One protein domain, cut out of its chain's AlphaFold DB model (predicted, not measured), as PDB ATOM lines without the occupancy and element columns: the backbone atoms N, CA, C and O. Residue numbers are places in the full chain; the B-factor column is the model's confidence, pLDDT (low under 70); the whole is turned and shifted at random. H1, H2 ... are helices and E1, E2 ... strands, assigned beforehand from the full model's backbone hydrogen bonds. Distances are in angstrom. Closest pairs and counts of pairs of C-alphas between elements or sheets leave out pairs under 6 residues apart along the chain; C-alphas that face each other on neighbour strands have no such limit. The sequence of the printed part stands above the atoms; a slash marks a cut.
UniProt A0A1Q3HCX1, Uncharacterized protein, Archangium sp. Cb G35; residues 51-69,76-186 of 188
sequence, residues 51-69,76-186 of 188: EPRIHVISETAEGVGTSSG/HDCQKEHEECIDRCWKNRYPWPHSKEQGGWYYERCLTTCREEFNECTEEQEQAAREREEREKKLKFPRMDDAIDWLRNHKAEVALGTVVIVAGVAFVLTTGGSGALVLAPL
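Overview. This is residues 51 to 69 and 76 to 186 of the 188 residues of an uncharacterized protein of Archangium sp. Cb G35 (UniProt A0A1Q3HCX1). A small head sits at one end of a long helical arm: in the head the strands E1, E4, E3 and E2 make a curled sheet with the short helix H3 over one face, and the arm is H2, with H1 folded back along its far part as a helical hairpin. The printed part has 130 residues, with three named helices and four named strands in the order E1 H1 H2 H3 E2 E3 E4; the sheet is antiparallel and the class is mixed. The whole is extended, with a radius of gyration of the C-alphas of 24.7 A and spans of 77 by 27 by 22 A.

Arrangement. E1, residues 55 to 58, is an edge strand, antiparallel to E4, residues 181 to 185, with N 57 and O 181 2.8 A apart. H1, residues 78 to 91, touches residues 107 to 122 of H2, residues 104 to 138, at a shallow tilt of 18 degrees, opposite ways; their closest C-alphas, Cys 85 and Cys 114, are 5.8 A apart. H2 only grazes the sheet, with residues 136 to 138. H3, residues 144 to 153, is on the sheet at a height of 7.4 A, two layers in all, a helix on one face of a sheet; its closest C-alpha to E1 is Ile 148, 5.6 A from that of Ile 57. E2, residues 163 to 166, E3, residues 169 to 175, and E4 form a meander, each strand the antiparallel neighbour of the one before, with N 164 and O 171 2.8 A apart and N 174 and O 182 2.9 A apart. Every O i to N i+4 pair is within hydrogen-bond range in H1 and H3, and 30 of 31 in H2.

Along the chain. E1 begins at C-alpha 55 (-4.430, 31.488, 33.821). H2 spans 50.2 A, from C-alpha 104 (-28.555, -11.002, -8.583) to C-alpha 138 (-19.939, 24.209, 26.092); H1 spans 19.6 A and E3 19.0 A.

Size, cuts and confidence. The C-alphas of Glu 51 and Ser 99, the two farthest apart, are 78.5 A apart. Residues 70 to 75 are not printed, with 18.1 A between C-alphas 69 and 76. The link from H1 to H2 is long, 12 residues. The pLDDT is under 70 in residues 51 to 52, 67 to 69 and 93 to 102.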
ATOM      1  N   GLU A  51      -2.082  39.644  25.802       54.66
ATOM      2  CA  GLU A  51      -0.887  39.117  26.430       54.66
ATOM      3  C   GLU A  51      -1.154  37.634  26.683       54.66
ATOM      4  O   GLU A  51      -2.170  37.309  27.306       54.66
ATOM      5  N   PRO A  52      -0.288  36.728  26.206       59.00
ATOM      6  CA  PRO A  52      -0.414  35.307  26.472       59.00
ATOM      7  C   PRO A  52      -0.081  35.056  27.946       59.00
ATOM      8  O   PRO A  52       1.019  34.634  28.297       59.00
ATOM      9  N   ARG A  53      -1.013  35.387  28.840       72.19
ATOM     10  CA  ARG A  53      -0.906  35.100  30.266       72.19
ATOM     11  C   ARG A  53      -1.474  33.710  30.515       72.19
ATOM     12  O   ARG A  53      -2.541  33.357  30.024       72.19
ATOM     13  N   ILE A  54      -0.730  32.916  31.273       75.38
ATOM     14  CA  ILE A  54      -1.193  31.621  31.766       75.38
ATOM     15  C   ILE A  54      -2.192  31.894  32.893       75.38
ATOM     16  O   ILE A  54      -1.867  32.613  33.840       75.38
ATOM     17  N   HIS A  55      -3.393  31.324  32.802       79.00
ATOM     18  CA  HIS A  55      -4.430  31.488  33.821       79.00
ATOM     19  C   HIS A  55      -4.501  30.252  34.714       79.00
ATOM     20  O   HIS A  55      -4.653  29.138  34.219       79.00
ATOM     21  N   VAL A  56      -4.399  30.434  36.031       81.12
ATOM     22  CA  VAL A  56      -4.457  29.330  36.999       81.12
ATOM     23  C   VAL A  56      -5.908  29.048  37.375       81.12
ATOM     24  O   VAL A  56      -6.596  29.905  37.925       81.12
ATOM     25  N   ILE A  57      -6.366  27.829  37.105       82.56
ATOM     26  CA  ILE A  57      -7.712  27.365  37.446       82.56
ATOM     27  C   ILE A  57      -7.719  26.823  38.875       82.56
ATOM     28  O   ILE A  57      -8.568  27.219  39.671       82.56
ATOM     29  N   SER A  58      -6.774  25.948  39.228       81.38
ATOM     30  CA  SER A  58      -6.644  25.408  40.588       81.38
ATOM     31  C   SER A  58      -5.221  25.005  40.943       81.38
ATOM     32  O   SER A  58      -4.407  24.738  40.068       81.38
ATOM     33  N   GLU A  59      -4.945  24.924  42.244       81.06
ATOM     34  CA  GLU A  59      -3.629  24.563  42.788       81.06
ATOM     35  C   GLU A  59      -3.239  23.106  42.510       81.06
ATOM     36  O   GLU A  59      -2.052  22.807  42.408       81.06
ATOM     37  N   THR A  60      -4.223  22.222  42.311       75.69
ATOM     38  CA  THR A  60      -4.019  20.826  41.902       75.69
ATOM     39  C   THR A  60      -4.890  20.477  40.694       75.69
ATOM     40  O   THR A  60      -5.977  21.039  40.507       75.69
ATOM     41  N   ALA A  61      -4.414  19.549  39.863       75.81
ATOM     42  CA  ALA A  61      -5.155  18.949  38.750       75.81
ATOM     43  C   ALA A  61      -5.929  17.676  39.155       75.81
ATOM     44  O   ALA A  61      -6.316  16.875  38.307       75.81
ATOM     45  N   GLU A  62      -6.142  17.465  40.454       80.75
ATOM     46  CA  GLU A  62      -6.876  16.305  40.958       80.75
ATOM     47  C   GLU A  62      -8.332  16.326  40.484       80.75
ATOM     48  O   GLU A  62      -8.991  17.368  40.460       80.75
ATOM     49  N   GLY A  63      -8.836  15.154  40.097       74.94
ATOM     50  CA  GLY A  63     -10.205  14.997  39.613       74.94
ATOM     51  C   GLY A  63     -10.437  15.471  38.177       74.94
ATOM     52  O   GLY A  63     -11.574  15.411  37.726       74.94
ATOM     53  N   VAL A  64      -9.407  15.918  37.452       79.31
ATOM     54  CA  VAL A  64      -9.533  16.301  36.038       79.31
ATOM     55  C   VAL A  64      -9.751  15.060  35.173       79.31
ATOM     56  O   VAL A  64      -8.965  14.115  35.230       79.31
ATOM     57  N   GLY A  65     -10.815  15.062  34.372       74.06
ATOM     58  CA  GLY A  65     -11.102  14.020  33.384       74.06
ATOM     59  C   GLY A  65     -11.581  12.687  33.963       74.06
ATOM     60  O   GLY A  65     -11.616  11.699  33.236       74.06
ATOM     61  N   THR A  66     -11.955  12.627  35.244       76.62
ATOM     62  CA  THR A  66     -12.407  11.384  35.895       76.62
ATOM     63  C   THR A  66     -13.772  10.889  35.414       76.62
ATOM     64  O   THR A  66     -14.058   9.704  35.579       76.62
ATOM     65  N   SER A  67     -14.605  11.750  34.811       64.25
ATOM     66  CA  SER A  67     -15.870  11.353  34.170       64.25
ATOM     67  C   SER A  67     -15.779  11.261  32.645       64.25
ATOM     68  O   SER A  67     -16.671  10.693  32.016       64.25
ATOM     69  N   SER A  68     -14.694  11.758  32.042       58.81
ATOM     70  CA  SER A  68     -14.409  11.555  30.621       58.81
ATOM     71  C   SER A  68     -13.940  10.114  30.414       58.81
ATOM     72  O   SER A  68     -12.772   9.784  30.617       58.81
ATOM     73  N   GLY A  69     -14.864   9.234  30.028       47.00
ATOM     74  CA  GLY A  69     -14.529   7.878  29.605       47.00
ATOM     75  C   GLY A  69     -13.415   7.905  28.554       47.00
ATOM     76  O   GLY A  69     -13.480   8.657  27.582       47.00
ATOM     77  N   HIS A  76     -13.705   4.197  13.146       77.31
ATOM     78  CA  HIS A  76     -13.993   3.138  12.185       77.31
ATOM     79  C   HIS A  76     -14.159   3.752  10.786       77.31
ATOM     80  O   HIS A  76     -14.575   4.901  10.648       77.31
ATOM     81  N   ASP A  77     -13.820   3.024   9.729       90.12
ATOM     82  CA  ASP A  77     -14.123   3.455   8.361       90.12
ATOM     83  C   ASP A  77     -15.347   2.665   7.897       90.12
ATOM     84  O   ASP A  77     -15.208   1.564   7.365       90.12
ATOM     85  N   CYS A  78     -16.547   3.211   8.144       92.62
ATOM     86  CA  CYS A  78     -17.803   2.515   7.849       92.62
ATOM     87  C   CYS A  78     -17.889   2.098   6.376       92.62
ATOM     88  O   CYS A  78     -18.424   1.038   6.060       92.62
ATOM     89  N   GLN A  79     -17.340   2.908   5.462       93.06
ATOM     90  CA  GLN A  79     -17.348   2.597   4.035       93.06
ATOM     91  C   GLN A  79     -16.465   1.384   3.739       93.06
ATOM     92  O   GLN A  79     -16.899   0.448   3.064       93.06
ATOM     93  N   LYS A  80     -15.248   1.365   4.286       93.94
ATOM     94  CA  LYS A  80     -14.348   0.219   4.156       93.94
ATOM     95  C   LYS A  80     -14.943  -1.042   4.787       93.94
ATOM     96  O   LYS A  80     -14.897  -2.110   4.181       93.94
ATOM     97  N   GLU A  81     -15.528  -0.932   5.974       92.88
ATOM     98  CA  GLU A  81     -16.171  -2.056   6.662       92.88
ATOM     99  C   GLU A  81     -17.369  -2.605   5.870       92.88
ATOM    100  O   GLU A  81     -17.551  -3.824   5.790       92.88
ATOM    101  N   HIS A  82     -18.137  -1.733   5.208       94.62
ATOM    102  CA  HIS A  82     -19.234  -2.120   4.323       94.62
ATOM    103  C   HIS A  82     -18.746  -2.878   3.082       94.62
ATOM    104  O   HIS A  82     -19.286  -3.934   2.743       94.62
ATOM    105  N   GLU A  83     -17.693  -2.384   2.425       94.12
ATOM    106  CA  GLU A  83     -17.073  -3.056   1.280       94.12
ATOM    107  C   GLU A  83     -16.530  -4.434   1.665       94.12
ATOM    108  O   GLU A  83     -16.792  -5.427   0.981       94.12
ATOM    109  N   GLU A  84     -15.838  -4.521   2.800       94.62
ATOM    110  CA  GLU A  84     -15.353  -5.789   3.333       94.62
ATOM    111  C   GLU A  84     -16.501  -6.731   3.722       94.62
ATOM    112  O   GLU A  84     -16.390  -7.943   3.528       94.62
ATOM    113  N   CYS A  85     -17.616  -6.214   4.246       94.50
ATOM    114  CA  CYS A  85     -18.806  -7.012   4.533       94.50
ATOM    115  C   CYS A  85     -19.377  -7.636   3.257       94.50
ATOM    116  O   CYS A  85     -19.615  -8.848   3.221       94.50
ATOM    117  N   ILE A  86     -19.550  -6.841   2.195       93.44
ATOM    118  CA  ILE A  86     -20.072  -7.324   0.912       93.44
ATOM    119  C   ILE A  86     -19.121  -8.360   0.314       93.44
ATOM    120  O   ILE A  86     -19.565  -9.431  -0.102       93.44
ATOM    121  N   ASP A  87     -17.818  -8.074   0.310       92.94
ATOM    122  CA  ASP A  87     -16.793  -8.976  -0.213       92.94
ATOM    123  C   ASP A  87     -16.779 -10.313   0.543       92.94
ATOM    124  O   ASP A  87     -16.824 -11.381  -0.076       92.94
ATOM    125  N   ARG A  88     -16.810 -10.281   1.883       91.62
ATOM    126  CA  ARG A  88     -16.911 -11.492   2.711       91.62
ATOM    127  C   ARG A  88     -18.214 -12.245   2.461       91.62
ATOM    128  O   ARG A  88     -18.175 -13.469   2.344       91.62
ATOM    129  N   CYS A  89     -19.343 -11.546   2.354       90.25
ATOM    130  CA  CYS A  89     -20.644 -12.157   2.083       90.25
ATOM    131  C   CYS A  89     -20.650 -12.873   0.729       90.25
ATOM    132  O   CYS A  89     -21.038 -14.035   0.645       90.25
ATOM    133  N   TRP A  90     -20.133 -12.222  -0.313       85.62
ATOM    134  CA  TRP A  90     -20.060 -12.786  -1.658       85.62
ATOM    135  C   TRP A  90     -19.105 -13.988  -1.741       85.62
ATOM    136  O   TRP A  90     -19.416 -15.008  -2.367       85.62
ATOM    137  N   LYS A  91     -17.951 -13.898  -1.061       86.19
ATOM    138  CA  LYS A  91     -16.968 -14.988  -0.953       86.19
ATOM    139  C   LYS A  91     -17.504 -16.182  -0.168       86.19
ATOM    140  O   LYS A  91     -17.188 -17.322  -0.516       86.19
ATOM    141  N   ASN A  92     -18.317 -15.946   0.861       78.62
ATOM    142  CA  ASN A  92     -18.921 -16.990   1.683       78.62
ATOM    143  C   ASN A  92     -20.120 -17.635   0.971       78.62
ATOM    144  O   ASN A  92     -21.277 -17.463   1.351       78.62
ATOM    145  N   ARG A  93     -19.826 -18.379  -0.099       65.69
ATOM    146  CA  ARG A  93     -20.812 -19.038  -0.959       65.69
ATOM    147  C   ARG A  93     -21.791 -19.879  -0.127       65.69
ATOM    148  O   ARG A  93     -21.372 -20.746   0.635       65.69
ATOM    149  N   TYR A  94     -23.092 -19.673  -0.347       59.38
ATOM    150  CA  TYR A  94     -24.149 -20.453   0.306       59.38
ATOM    151  C   TYR A  94     -23.929 -21.972   0.103       59.38
ATOM    152  O   TYR A  94     -23.715 -22.403  -1.040       59.38
ATOM    153  N   PRO A  95     -23.964 -22.800   1.165       61.56
ATOM    154  CA  PRO A  95     -23.775 -24.238   1.032       61.56
ATOM    155  C   PRO A  95     -24.990 -24.894   0.354       61.56
ATOM    156  O   PRO A  95     -26.040 -24.967   0.969       61.56
ATOM    157  N   TRP A  96     -24.793 -25.368  -0.889       47.91
ATOM    158  CA  TRP A  96     -25.537 -26.386  -1.681       47.91
ATOM    159  C   TRP A  96     -27.098 -26.319  -1.746       47.91
ATOM    160  O   TRP A  96     -27.739 -26.172  -0.714       47.91
ATOM    161  N   PRO A  97     -27.776 -26.512  -2.914       56.94
ATOM    162  CA  PRO A  97     -27.317 -27.118  -4.167       56.94
ATOM    163  C   PRO A  97     -27.351 -26.153  -5.363       56.94
ATOM    164  O   PRO A  97     -28.402 -25.978  -5.980       56.94
ATOM    165  N   HIS A  98     -26.235 -25.549  -5.780       57.12
ATOM    166  CA  HIS A  98     -26.271 -24.669  -6.959       57.12
ATOM    167  C   HIS A  98     -25.214 -25.038  -7.998       57.12
ATOM    168  O   HIS A  98     -24.029 -24.758  -7.861       57.12
ATOM    169  N   SER A  99     -25.705 -25.645  -9.078       53.91
ATOM    170  CA  SER A  99     -25.053 -25.820 -10.376       53.91
ATOM    171  C   SER A  99     -25.122 -24.558 -11.258       53.91
ATOM    172  O   SER A  99     -24.905 -24.644 -12.465       53.91
ATOM    173  N   LYS A 100     -25.455 -23.388 -10.689       57.62
ATOM    174  CA  LYS A 100     -25.596 -22.111 -11.408       57.62
ATOM    175  C   LYS A 100     -24.742 -21.014 -10.773       57.62
ATOM    176  O   LYS A 100     -24.493 -21.048  -9.569       57.62
ATOM    177  N   GLU A 101     -24.315 -20.056 -11.598       59.81
ATOM    178  CA  GLU A 101     -23.683 -18.808 -11.156       59.81
ATOM    179  C   GLU A 101     -24.536 -18.110 -10.088       59.81
ATOM    180  O   GLU A 101     -25.769 -18.163 -10.128       59.81
ATOM    181  N   GLN A 102     -23.875 -17.475  -9.113       62.12
ATOM    182  CA  GLN A 102     -24.550 -16.680  -8.089       62.12
ATOM    183  C   GLN A 102     -25.367 -15.574  -8.778       62.12
ATOM    184  O   GLN A 102     -24.825 -14.754  -9.512       62.12
ATOM    185  N   GLY A 103     -26.689 -15.599  -8.593       72.81
ATOM    186  CA  GLY A 103     -27.611 -14.667  -9.242       72.81
ATOM    187  C   GLY A 103     -27.739 -13.336  -8.498       72.81
ATOM    188  O   GLY A 103     -27.358 -13.220  -7.334       72.81
ATOM    189  N   GLY A 104     -28.362 -12.347  -9.147       79.44
ATOM    190  CA  GLY A 104     -28.555 -11.002  -8.583       79.44
ATOM    191  C   GLY A 104     -29.279 -10.969  -7.229       79.44
ATOM    192  O   GLY A 104     -28.955 -10.135  -6.391       79.44
ATOM    193  N   TRP A 105     -30.177 -11.926  -6.960       82.50
ATOM    194  CA  TRP A 105     -30.897 -12.013  -5.681       82.50
ATOM    195  C   TRP A 105     -29.971 -12.247  -4.473       82.50
ATOM    196  O   TRP A 105     -30.264 -11.795  -3.368       82.50
ATOM    197  N   TYR A 106     -28.854 -12.958  -4.663       83.44
ATOM    198  CA  TYR A 106     -27.902 -13.234  -3.585       83.44
ATOM    199  C   TYR A 106     -27.049 -12.001  -3.279       83.44
ATOM    200  O   TYR A 106     -26.813 -11.678  -2.118       83.44
ATOM    201  N   TYR A 107     -26.667 -11.262  -4.322       85.12
ATOM    202  CA  TYR A 107     -25.994  -9.977  -4.168       85.12
ATOM    203  C   TYR A 107     -26.879  -8.977  -3.413       85.12
ATOM    204  O   TYR A 107     -26.426  -8.347  -2.464       85.12
ATOM    205  N   GLU A 108     -28.167  -8.895  -3.755       89.19
ATOM    206  CA  GLU A 108     -29.132  -8.029  -3.066       89.19
ATOM    207  C   GLU A 108     -29.303  -8.396  -1.583       89.19
ATOM    208  O   GLU A 108     -29.416  -7.515  -0.726       89.19
ATOM    209  N   ARG A 109     -29.251  -9.694  -1.251       89.31
ATOM    210  CA  ARG A 109     -29.211 -10.150   0.144       89.31
ATOM    211  C   ARG A 109     -27.965  -9.635   0.865       89.31
ATOM    212  O   ARG A 109     -28.114  -9.078   1.948       89.31
ATOM    213  N   CYS A 110     -26.779  -9.788   0.271       90.50
ATOM    214  CA  CYS A 110     -25.533  -9.275   0.848       90.50
ATOM    215  C   CYS A 110     -25.588  -7.759   1.058       90.50
ATOM    216  O   CYS A 110     -25.273  -7.287   2.147       90.50
ATOM    217  N   LEU A 111     -26.059  -7.004   0.060       91.94
ATOM    218  CA  LEU A 111     -26.238  -5.557   0.180       91.94
ATOM    219  C   LEU A 111     -27.184  -5.189   1.320       91.94
ATOM    220  O   LEU A 111     -26.910  -4.257   2.065       91.94
ATOM    221  N   THR A 112     -28.299  -5.907   1.460       93.00
ATOM    222  CA  THR A 112     -29.305  -5.599   2.481       93.00
ATOM    223  C   THR A 112     -28.747  -5.807   3.883       93.00
ATOM    224  O   THR A 112     -28.879  -4.912   4.708       93.00
ATOM    225  N   THR A 113     -28.094  -6.946   4.128       90.69
ATOM    226  CA  THR A 113     -27.484  -7.254   5.428       90.69
ATOM    227  C   THR A 113     -26.336  -6.297   5.748       90.69
ATOM    228  O   THR A 113     -26.327  -5.694   6.810       90.69
ATOM    229  N   CYS A 114     -25.408  -6.075   4.816       95.31
ATOM    230  CA  CYS A 114     -24.268  -5.189   5.059       95.31
ATOM    231  C   CYS A 114     -24.650  -3.705   5.168       95.31
ATOM    232  O   CYS A 114     -23.876  -2.911   5.697       95.31
ATOM    233  N   ARG A 115     -25.809  -3.301   4.635       94.31
ATOM    234  CA  ARG A 115     -26.306  -1.924   4.757       94.31
ATOM    235  C   ARG A 115     -26.838  -1.620   6.155       94.31
ATOM    236  O   ARG A 115     -26.756  -0.475   6.571       94.31
ATOM    237  N   GLU A 116     -27.382  -2.610   6.856       93.25
ATOM    238  CA  GLU A 116     -27.842  -2.434   8.238       93.25
ATOM    239  C   GLU A 116     -26.662  -2.078   9.153       93.25
ATOM    240  O   GLU A 116     -26.673  -1.018   9.769       93.25
ATOM    241  N   GLU A 117     -25.590  -2.870   9.090       91.75
ATOM    242  CA  GLU A 117     -24.329  -2.633   9.816       91.75
ATOM    243  C   GLU A 117     -23.680  -1.288   9.445       91.75
ATOM    244  O   GLU A 117     -23.161  -0.565  10.292       91.75
ATOM    245  N   PHE A 118     -23.722  -0.917   8.158       94.06
ATOM    246  CA  PHE A 118     -23.219   0.382   7.705       94.06
ATOM    247  C   PHE A 118     -23.996   1.539   8.335       94.06
ATOM    248  O   PHE A 118     -23.382   2.492   8.807       94.06
ATOM    249  N   ASN A 119     -25.329   1.449   8.347       93.50
ATOM    250  CA  ASN A 119     -26.171   2.484   8.932       93.50
ATOM    251  C   ASN A 119     -25.870   2.637  10.426       93.50
ATOM    252  O   ASN A 119     -25.647   3.759  10.868       93.50
ATOM    253  N   GLU A 120     -25.777   1.529  11.166       92.00
ATOM    254  CA  GLU A 120     -25.416   1.536  12.588       92.00
ATOM    255  C   GLU A 120     -24.065   2.231  12.820       92.00
ATOM    256  O   GLU A 120     -23.994   3.205  13.570       92.00
ATOM    257  N   CYS A 121     -23.022   1.843  12.077       92.38
ATOM    258  CA  CYS A 121     -21.709   2.491  12.150       92.38
ATOM    259  C   CYS A 121     -21.786   4.004  11.873       92.38
ATOM    260  O   CYS A 121     -21.188   4.812  12.589       92.38
ATOM    261  N   THR A 122     -22.525   4.421  10.839       91.88
ATOM    262  CA  THR A 122     -22.661   5.850  10.518       91.88
ATOM    263  C   THR A 122     -23.444   6.617  11.577       91.88
ATOM    264  O   THR A 122     -23.063   7.737  11.912       91.88
ATOM    265  N   GLU A 123     -24.492   6.021  12.147       92.31
ATOM    266  CA  GLU A 123     -25.288   6.631  13.209       92.31
ATOM    267  C   GLU A 123     -24.444   6.851  14.469       92.31
ATOM    268  O   GLU A 123     -24.483   7.938  15.046       92.31
ATOM    269  N   GLU A 124     -23.619   5.876  14.856       89.81
ATOM    270  CA  GLU A 124     -22.678   6.018  15.971       89.81
ATOM    271  C   GLU A 124     -21.660   7.139  15.729       89.81
ATOM    272  O   GLU A 124     -21.404   7.959  16.617       89.81
ATOM    273  N   GLN A 125     -21.097   7.230  14.518       89.38
ATOM    274  CA  GLN A 125     -20.164   8.305  14.173       89.38
ATOM    275  C   GLN A 125     -20.824   9.678  14.195       89.38
ATOM    276  O   GLN A 125     -20.236  10.635  14.706       89.38
ATOM    277  N   GLU A 126     -22.044   9.791  13.672       90.69
ATOM    278  CA  GLU A 126     -22.808  11.031  13.725       90.69
ATOM    279  C   GLU A 126     -23.136  11.435  15.162       90.69
ATOM    280  O   GLU A 126     -23.006  12.609  15.510       90.69
ATOM    281  N   GLN A 127     -23.532  10.488  16.015       90.88
ATOM    282  CA  GLN A 127     -23.797  10.746  17.430       90.88
ATOM    283  C   GLN A 127     -22.529  11.210  18.146       90.88
ATOM    284  O   GLN A 127     -22.529  12.275  18.764       90.88
ATOM    285  N   ALA A 128     -21.414  10.500  17.974       87.81
ATOM    286  CA  ALA A 128     -20.132  10.890  18.546       87.81
ATOM    287  C   ALA A 128     -19.659  12.266  18.038       87.81
ATOM    288  O   ALA A 128     -19.082  13.048  18.799       87.81
ATOM    289  N   ALA A 129     -19.901  12.596  16.765       87.56
ATOM    290  CA  ALA A 129     -19.596  13.911  16.206       87.56
ATOM    291  C   ALA A 129     -20.463  15.013  16.836       87.56
ATOM    292  O   ALA A 129     -19.930  16.052  17.229       87.56
ATOM    293  N   ARG A 130     -21.771  14.772  17.004       89.94
ATOM    294  CA  ARG A 130     -22.697  15.698  17.679       89.94
ATOM    295  C   ARG A 130     -22.297  15.925  19.132       89.94
ATOM    296  O   ARG A 130     -22.206  17.071  19.558       89.94
ATOM    297  N   GLU A 131     -21.986  14.868  19.875       87.62
ATOM    298  CA  GLU A 131     -21.532  14.973  21.266       87.62
ATOM    299  C   GLU A 131     -20.213  15.747  21.388       87.62
ATOM    300  O   GLU A 131     -20.045  16.566  22.297       87.62
ATOM    301  N   ARG A 132     -19.273  15.532  20.457       84.81
ATOM    302  CA  ARG A 132     -18.034  16.322  20.379       84.81
ATOM    303  C   ARG A 132     -18.333  17.792  20.109       84.81
ATOM    304  O   ARG A 132     -17.815  18.637  20.835       84.81
ATOM    305  N   GLU A 133     -19.187  18.099  19.137       87.44
ATOM    306  CA  GLU A 133     -19.577  19.472  18.810       87.44
ATOM    307  C   GLU A 133     -20.288  20.159  19.990       87.44
ATOM    308  O   GLU A 133     -19.999  21.313  20.313       87.44
ATOM    309  N   GLU A 134     -21.199  19.466  20.675       88.38
ATOM    310  CA  GLU A 134     -21.873  19.978  21.869       88.38
ATOM    311  C   GLU A 134     -20.891  20.239  23.012       88.38
ATOM    312  O   GLU A 134     -20.961  21.290  23.657       88.38
ATOM    313  N   ARG A 135     -19.941  19.325  23.240       83.31
ATOM    314  CA  ARG A 135     -18.873  19.521  24.225       83.31
ATOM    315  C   ARG A 135     -18.015  20.732  23.868       83.31
ATOM    316  O   ARG A 135     -17.747  21.559  24.732       83.31
ATOM    317  N   GLU A 136     -17.637  20.892  22.605       83.62
ATOM    318  CA  GLU A 136     -16.872  22.052  22.141       83.62
ATOM    319  C   GLU A 136     -17.648  23.363  22.287       83.62
ATOM    320  O   GLU A 136     -17.068  24.375  22.677       83.62
ATOM    321  N   LYS A 137     -18.962  23.371  22.025       86.62
ATOM    322  CA  LYS A 137     -19.825  24.544  22.247       86.62
ATOM    323  C   LYS A 137     -19.884  24.939  23.721       86.62
ATOM    324  O   LYS A 137     -19.836  26.131  24.013       86.62
ATOM    325  N   LYS A 138     -19.950  23.965  24.636       87.31
ATOM    326  CA  LYS A 138     -19.939  24.209  26.092       87.31
ATOM    327  C   LYS A 138     -18.633  24.835  26.582       87.31
ATOM    328  O   LYS A 138     -18.631  25.490  27.616       87.31
ATOM    329  N   LEU A 139     -17.544  24.681  25.830       91.38
ATOM    330  CA  LEU A 139     -16.220  25.207  26.165       91.38
ATOM    331  C   LEU A 139     -15.915  26.557  25.488       91.38
ATOM    332  O   LEU A 139     -14.749  26.942  25.364       91.38
ATOM    333  N   LYS A 140     -16.950  27.281  25.039       93.00
ATOM    334  CA  LYS A 140     -16.839  28.640  24.493       93.00
ATOM    335  C   LYS A 140     -17.386  29.648  25.494       93.00
ATOM    336  O   LYS A 140     -18.575  29.649  25.798       93.00
ATOM    337  N   PHE A 141     -16.526  30.550  25.945       93.06
ATOM    338  CA  PHE A 141     -16.850  31.546  26.956       93.06
ATOM    339  C   PHE A 141     -16.618  32.967  26.428       93.06
ATOM    340  O   PHE A 141     -15.649  33.217  25.705       93.06
ATOM    341  N   PRO A 142     -17.479  33.937  26.781       90.94
ATOM    342  CA  PRO A 142     -17.277  35.329  26.398       90.94
ATOM    343  C   PRO A 142     -16.188  36.014  27.237       90.94
ATOM    344  O   PRO A 142     -15.560  36.952  26.752       90.94
ATOM    345  N   ARG A 143     -15.954  35.564  28.479       91.75
ATOM    346  CA  ARG A 143     -14.931  36.098  29.393       91.75
ATOM    347  C   ARG A 143     -14.125  34.978  30.043       91.75
ATOM    348  O   ARG A 143     -14.595  33.852  30.164       91.75
ATOM    349  N   MET A 144     -12.903  35.309  30.465       90.75
ATOM    350  CA  MET A 144     -11.985  34.355  31.097       90.75
ATOM    351  C   MET A 144     -12.469  33.911  32.478       90.75
ATOM    352  O   MET A 144     -12.362  32.732  32.799       90.75
ATOM    353  N   ASP A 145     -13.043  34.820  33.265       91.00
ATOM    354  CA  ASP A 145     -13.558  34.486  34.597       91.00
ATOM    355  C   ASP A 145     -14.687  33.443  34.506       91.00
ATOM    356  O   ASP A 145     -14.646  32.440  35.215       91.00
ATOM    357  N   ASP A 146     -15.598  33.598  33.535       92.06
ATOM    358  CA  ASP A 146     -16.669  32.627  33.258       92.06
ATOM    359  C   ASP A 146     -16.099  31.234  32.925       92.06
ATOM    360  O   ASP A 146     -16.614  30.213  33.382       92.06
ATOM    361  N   ALA A 147     -15.008  31.188  32.149       91.62
ATOM    362  CA  ALA A 147     -14.333  29.943  31.790       91.62
ATOM    363  C   ALA A 147     -13.676  29.275  33.006       91.62
ATOM    364  O   ALA A 147     -13.812  28.067  33.201       91.62
ATOM    365  N   ILE A 148     -12.970  30.053  33.833       91.38
ATOM    366  CA  ILE A 148     -12.301  29.554  35.041       91.38
ATOM    367  C   ILE A 148     -13.332  29.007  36.028       91.38
ATOM    368  O   ILE A 148     -13.151  27.899  36.542       91.38
ATOM    369  N   ASP A 149     -14.412  29.744  36.274       93.25
ATOM    370  CA  ASP A 149     -15.464  29.331  37.200       93.25
ATOM    371  C   ASP A 149     -16.177  28.069  36.710       93.25
ATOM    372  O   ASP A 149     -16.400  27.138  37.491       93.25
ATOM    373  N   TRP A 150     -16.464  27.972  35.410       91.75
ATOM    374  CA  TRP A 150     -17.040  26.759  34.840       91.75
ATOM    375  C   TRP A 150     -16.097  25.556  34.996       91.75
ATOM    376  O   TRP A 150     -16.519  24.520  35.514       91.75
ATOM    377  N   LEU A 151     -14.811  25.699  34.644       91.06
ATOM    378  CA  LEU A 151     -13.811  24.626  34.741       91.06
ATOM    379  C   LEU A 151     -13.573  24.167  36.181       91.06
ATOM    380  O   LEU A 151     -13.362  22.980  36.418       91.06
ATOM    381  N   ARG A 152     -13.631  25.079  37.158       89.06
ATOM    382  CA  ARG A 152     -13.537  24.734  38.585       89.06
ATOM    383  C   ARG A 152     -14.685  23.848  39.046       89.06
ATOM    384  O   ARG A 152     -14.449  22.939  39.838       89.06
ATOM    385  N   ASN A 153     -15.887  24.110  38.543       90.38
ATOM    386  CA  ASN A 153     -17.094  23.377  38.911       90.38
ATOM    387  C   ASN A 153     -17.271  22.071  38.115       90.38
ATOM    388  O   ASN A 153     -17.931  21.161  38.601       90.38
ATOM    389  N   HIS A 154     -16.639  21.949  36.940       88.56
ATOM    390  CA  HIS A 154     -16.790  20.806  36.023       88.56
ATOM    391  C   HIS A 154     -15.464  20.073  35.752       88.56
ATOM    392  O   HIS A 154     -15.267  19.507  34.678       88.56
ATOM    393  N   LYS A 155     -14.532  20.053  36.719       84.69
ATOM    394  CA  LYS A 155     -13.198  19.434  36.549       84.69
ATOM    395  C   LYS A 155     -13.254  17.986  36.057       84.69
ATOM    396  O   LYS A 155     -12.456  17.610  35.208       84.69
ATOM    397  N   ALA A 156     -14.207  17.198  36.553       84.94
ATOM    398  CA  ALA A 156     -14.366  15.797  36.165       84.94
ATOM    399  C   ALA A 156     -14.663  15.620  34.668       84.94
ATOM    400  O   ALA A 156     -14.211  14.641  34.073       84.94
ATOM    401  N   GLU A 157     -15.368  16.581  34.064       83.50
ATOM    402  CA  GLU A 157     -15.853  16.508  32.684       83.50
ATOM    403  C   GLU A 157     -14.782  16.872  31.654       83.50
ATOM    404  O   GLU A 157     -14.836  16.411  30.513       83.50
ATOM    405  N   VAL A 158     -13.790  17.676  32.046       85.75
ATOM    406  CA  VAL A 158     -12.721  18.141  31.157       85.75
ATOM    407  C   VAL A 158     -11.449  17.332  31.336       85.75
ATOM    408  O   VAL A 158     -10.990  17.121  32.451       85.75
ATOM    409  N   ALA A 159     -10.837  16.914  30.232       87.88
ATOM    410  CA  ALA A 159      -9.549  16.225  30.239       87.88
ATOM    411  C   ALA A 159      -8.391  17.194  29.948       87.88
ATOM    412  O   ALA A 159      -8.572  18.219  29.281       87.88
ATOM    413  N   LEU A 160      -7.177  16.863  30.395       87.81
ATOM    414  CA  LEU A 160      -5.974  17.583  29.962       87.81
ATOM    415  C   LEU A 160      -5.845  17.525  28.430       87.81
ATOM    416  O   LEU A 160      -6.172  16.516  27.810       87.81
ATOM    417  N   GLY A 161      -5.393  18.618  27.819       85.94
ATOM    418  CA  GLY A 161      -5.366  18.787  26.364       85.94
ATOM    419  C   GLY A 161      -6.676  19.310  25.761       85.94
ATOM    420  O   GLY A 161      -6.714  19.605  24.569       85.94
ATOM    421  N   THR A 162      -7.739  19.472  26.556       89.62
ATOM    422  CA  THR A 162      -9.000  20.069  26.091       89.62
ATOM    423  C   THR A 162      -8.793  21.524  25.672       89.62
ATOM    424  O   THR A 162      -8.183  22.305  26.404       89.62
ATOM    425  N   VAL A 163      -9.339  21.894  24.512       91.25
ATOM    426  CA  VAL A 163      -9.328  23.271  24.010       91.25
ATOM    427  C   VAL A 163     -10.544  24.032  24.536       91.25
ATOM    428  O   VAL A 163     -11.677  23.572  24.418       91.25
ATOM    429  N   VAL A 164     -10.301  25.213  25.092       93.00
ATOM    430  CA  VAL A 164     -11.295  26.147  25.620       93.00
ATOM    431  C   VAL A 164     -11.160  27.460  24.859       93.00
ATOM    432  O   VAL A 164     -10.062  28.001  24.750       93.00
ATOM    433  N   ILE A 165     -12.257  27.986  24.318       92.81
ATOM    434  CA  ILE A 165     -12.242  29.246  23.565       92.81
ATOM    435  C   ILE A 165     -12.792  30.353  24.453       92.81
ATOM    436  O   ILE A 165     -13.940  30.293  24.884       92.81
ATOM    437  N   VAL A 166     -11.999  31.393  24.682       92.56
ATOM    438  CA  VAL A 166     -12.381  32.550  25.491       92.56
ATOM    439  C   VAL A 166     -12.275  33.808  24.644       92.56
ATOM    440  O   VAL A 166     -11.200  34.124  24.143       92.56
ATOM    441  N   ALA A 167     -13.387  34.525  24.464       90.75
ATOM    442  CA  ALA A 167     -13.451  35.752  23.661       90.75
ATOM    443  C   ALA A 167     -12.840  35.608  22.242       90.75
ATOM    444  O   ALA A 167     -12.269  36.551  21.701       90.75
ATOM    445  N   GLY A 168     -12.940  34.416  21.641       87.69
ATOM    446  CA  GLY A 168     -12.375  34.107  20.320       87.69
ATOM    447  C   GLY A 168     -10.905  33.669  20.319       87.69
ATOM    448  O   GLY A 168     -10.379  33.363  19.253       87.69
ATOM    449  N   VAL A 169     -10.251  33.590  21.480       90.00
ATOM    450  CA  VAL A 169      -8.876  33.090  21.636       90.00
ATOM    451  C   VAL A 169      -8.905  31.662  22.176       90.00
ATOM    452  O   VAL A 169      -9.646  31.368  23.113       90.00
ATOM    453  N   ALA A 170      -8.114  30.768  21.587       91.62
ATOM    454  CA  ALA A 170      -8.042  29.372  22.000       91.62
ATOM    455  C   ALA A 170      -6.997  29.166  23.110       91.62
ATOM    456  O   ALA A 170      -5.865  29.642  23.024       91.62
ATOM    457  N   PHE A 171      -7.375  28.415  24.137       92.38
ATOM    458  CA  PHE A 171      -6.534  28.012  25.256       92.38
ATOM    459  C   PHE A 171      -6.587  26.494  25.403       92.38
ATOM    460  O   PHE A 171      -7.610  25.881  25.120       92.38
ATOM    461  N   VAL A 172      -5.506  25.881  25.868       92.06
ATOM    462  CA  VAL A 172      -5.454  24.457  26.196       92.06
ATOM    463  C   VAL A 172      -5.386  24.267  27.704       92.06
ATOM    464  O   VAL A 172      -4.622  24.943  28.401       92.06
ATOM    465  N   LEU A 173      -6.192  23.337  28.208       91.00
ATOM    466  CA  LEU A 173      -6.160  22.906  29.595       91.00
ATOM    467  C   LEU A 173      -4.924  22.031  29.829       91.00
ATOM    468  O   LEU A 173      -4.810  20.945  29.265       91.00
ATOM    469  N   THR A 174      -3.996  22.487  30.660       90.25
ATOM    470  CA  THR A 174      -2.738  21.785  30.943       90.25
ATOM    471  C   THR A 174      -2.378  21.889  32.420       90.25
ATOM    472  O   THR A 174      -3.028  22.596  33.188       90.25
ATOM    473  N   THR A 175      -1.338  21.176  32.841       88.38
ATOM    474  CA  THR A 175      -0.747  21.336  34.168       88.38
ATOM    475  C   THR A 175       0.472  22.256  34.108       88.38
ATOM    476  O   THR A 175       1.253  22.234  33.156       88.38
ATOM    477  N   GLY A 176       0.614  23.117  35.114       82.81
ATOM    478  CA  GLY A 176       1.817  23.908  35.351       82.81
ATOM    479  C   GLY A 176       2.879  23.102  36.102       82.81
ATOM    480  O   GLY A 176       2.600  22.034  36.645       82.81
ATOM    481  N   GLY A 177       4.100  23.639  36.193       77.25
ATOM    482  CA  GLY A 177       5.236  22.961  36.840       77.25
ATOM    483  C   GLY A 177       5.039  22.607  38.323       77.25
ATOM    484  O   GLY A 177       5.760  21.766  38.843       77.25
ATOM    485  N   SER A 178       4.056  23.209  38.999       79.69
ATOM    486  CA  SER A 178       3.666  22.896  40.381       79.69
ATOM    487  C   SER A 178       2.559  21.837  40.504       79.69
ATOM    488  O   SER A 178       2.121  21.559  41.614       79.69
ATOM    489  N   GLY A 179       2.061  21.280  39.393       80.56
ATOM    490  CA  GLY A 179       0.870  20.418  39.378       80.56
ATOM    491  C   GLY A 179      -0.462  21.182  39.371       80.56
ATOM    492  O   GLY A 179      -1.527  20.564  39.368       80.56
ATOM    493  N   ALA A 180      -0.404  22.517  39.326       86.44
ATOM    494  CA  ALA A 180      -1.572  23.377  39.192       86.44
ATOM    495  C   ALA A 180      -2.254  23.186  37.834       86.44
ATOM    496  O   ALA A 180      -1.585  23.044  36.811       86.44
ATOM    497  N   LEU A 181      -3.582  23.232  37.811       87.19
ATOM    498  CA  LEU A 181      -4.365  23.222  36.583       87.19
ATOM    499  C   LEU A 181      -4.378  24.630  35.986       87.19
ATOM    500  O   LEU A 181      -4.770  25.583  36.665       87.19
ATOM    501  N   VAL A 182      -3.959  24.771  34.730       90.06
ATOM    502  CA  VAL A 182      -3.809  26.066  34.058       90.06
ATOM    503  C   VAL A 182      -4.382  26.058  32.637       90.06
ATOM    504  O   VAL A 182      -4.387  25.032  31.959       90.06
ATOM    505  N   LEU A 183      -4.835  27.222  32.168       89.81
ATOM    506  CA  LEU A 183      -5.110  27.499  30.758       89.81
ATOM    507  C   LEU A 183      -3.885  28.161  30.139       89.81
ATOM    508  O   LEU A 183      -3.500  29.266  30.533       89.81
ATOM    509  N   ALA A 184      -3.287  27.485  29.164       90.75
ATOM    510  CA  ALA A 184      -2.203  28.027  28.361       90.75
ATOM    511  C   ALA A 184      -2.746  28.489  26.998       90.75
ATOM    512  O   ALA A 184      -3.519  27.757  26.383       90.75
ATOM    513  N   PRO A 185      -2.382  29.682  26.507       89.44
ATOM    514  CA  PRO A 185      -2.818  30.147  25.194       89.44
ATOM    515  C   PRO A 185      -2.237  29.265  24.083       89.44
ATOM    516  O   PRO A 185      -1.043  28.958  24.087       89.44
ATOM    517  N   LEU A 186      -3.074  28.881  23.118       85.88
ATOM    518  CA  LEU A 186      -2.634  28.224  21.892       85.88
ATOM    519  C   LEU A 186      -2.157  29.302  20.916       85.88
ATOM    520  O   LEU A 186      -2.960  30.037  20.345       85.88
TER     521      LEU A 186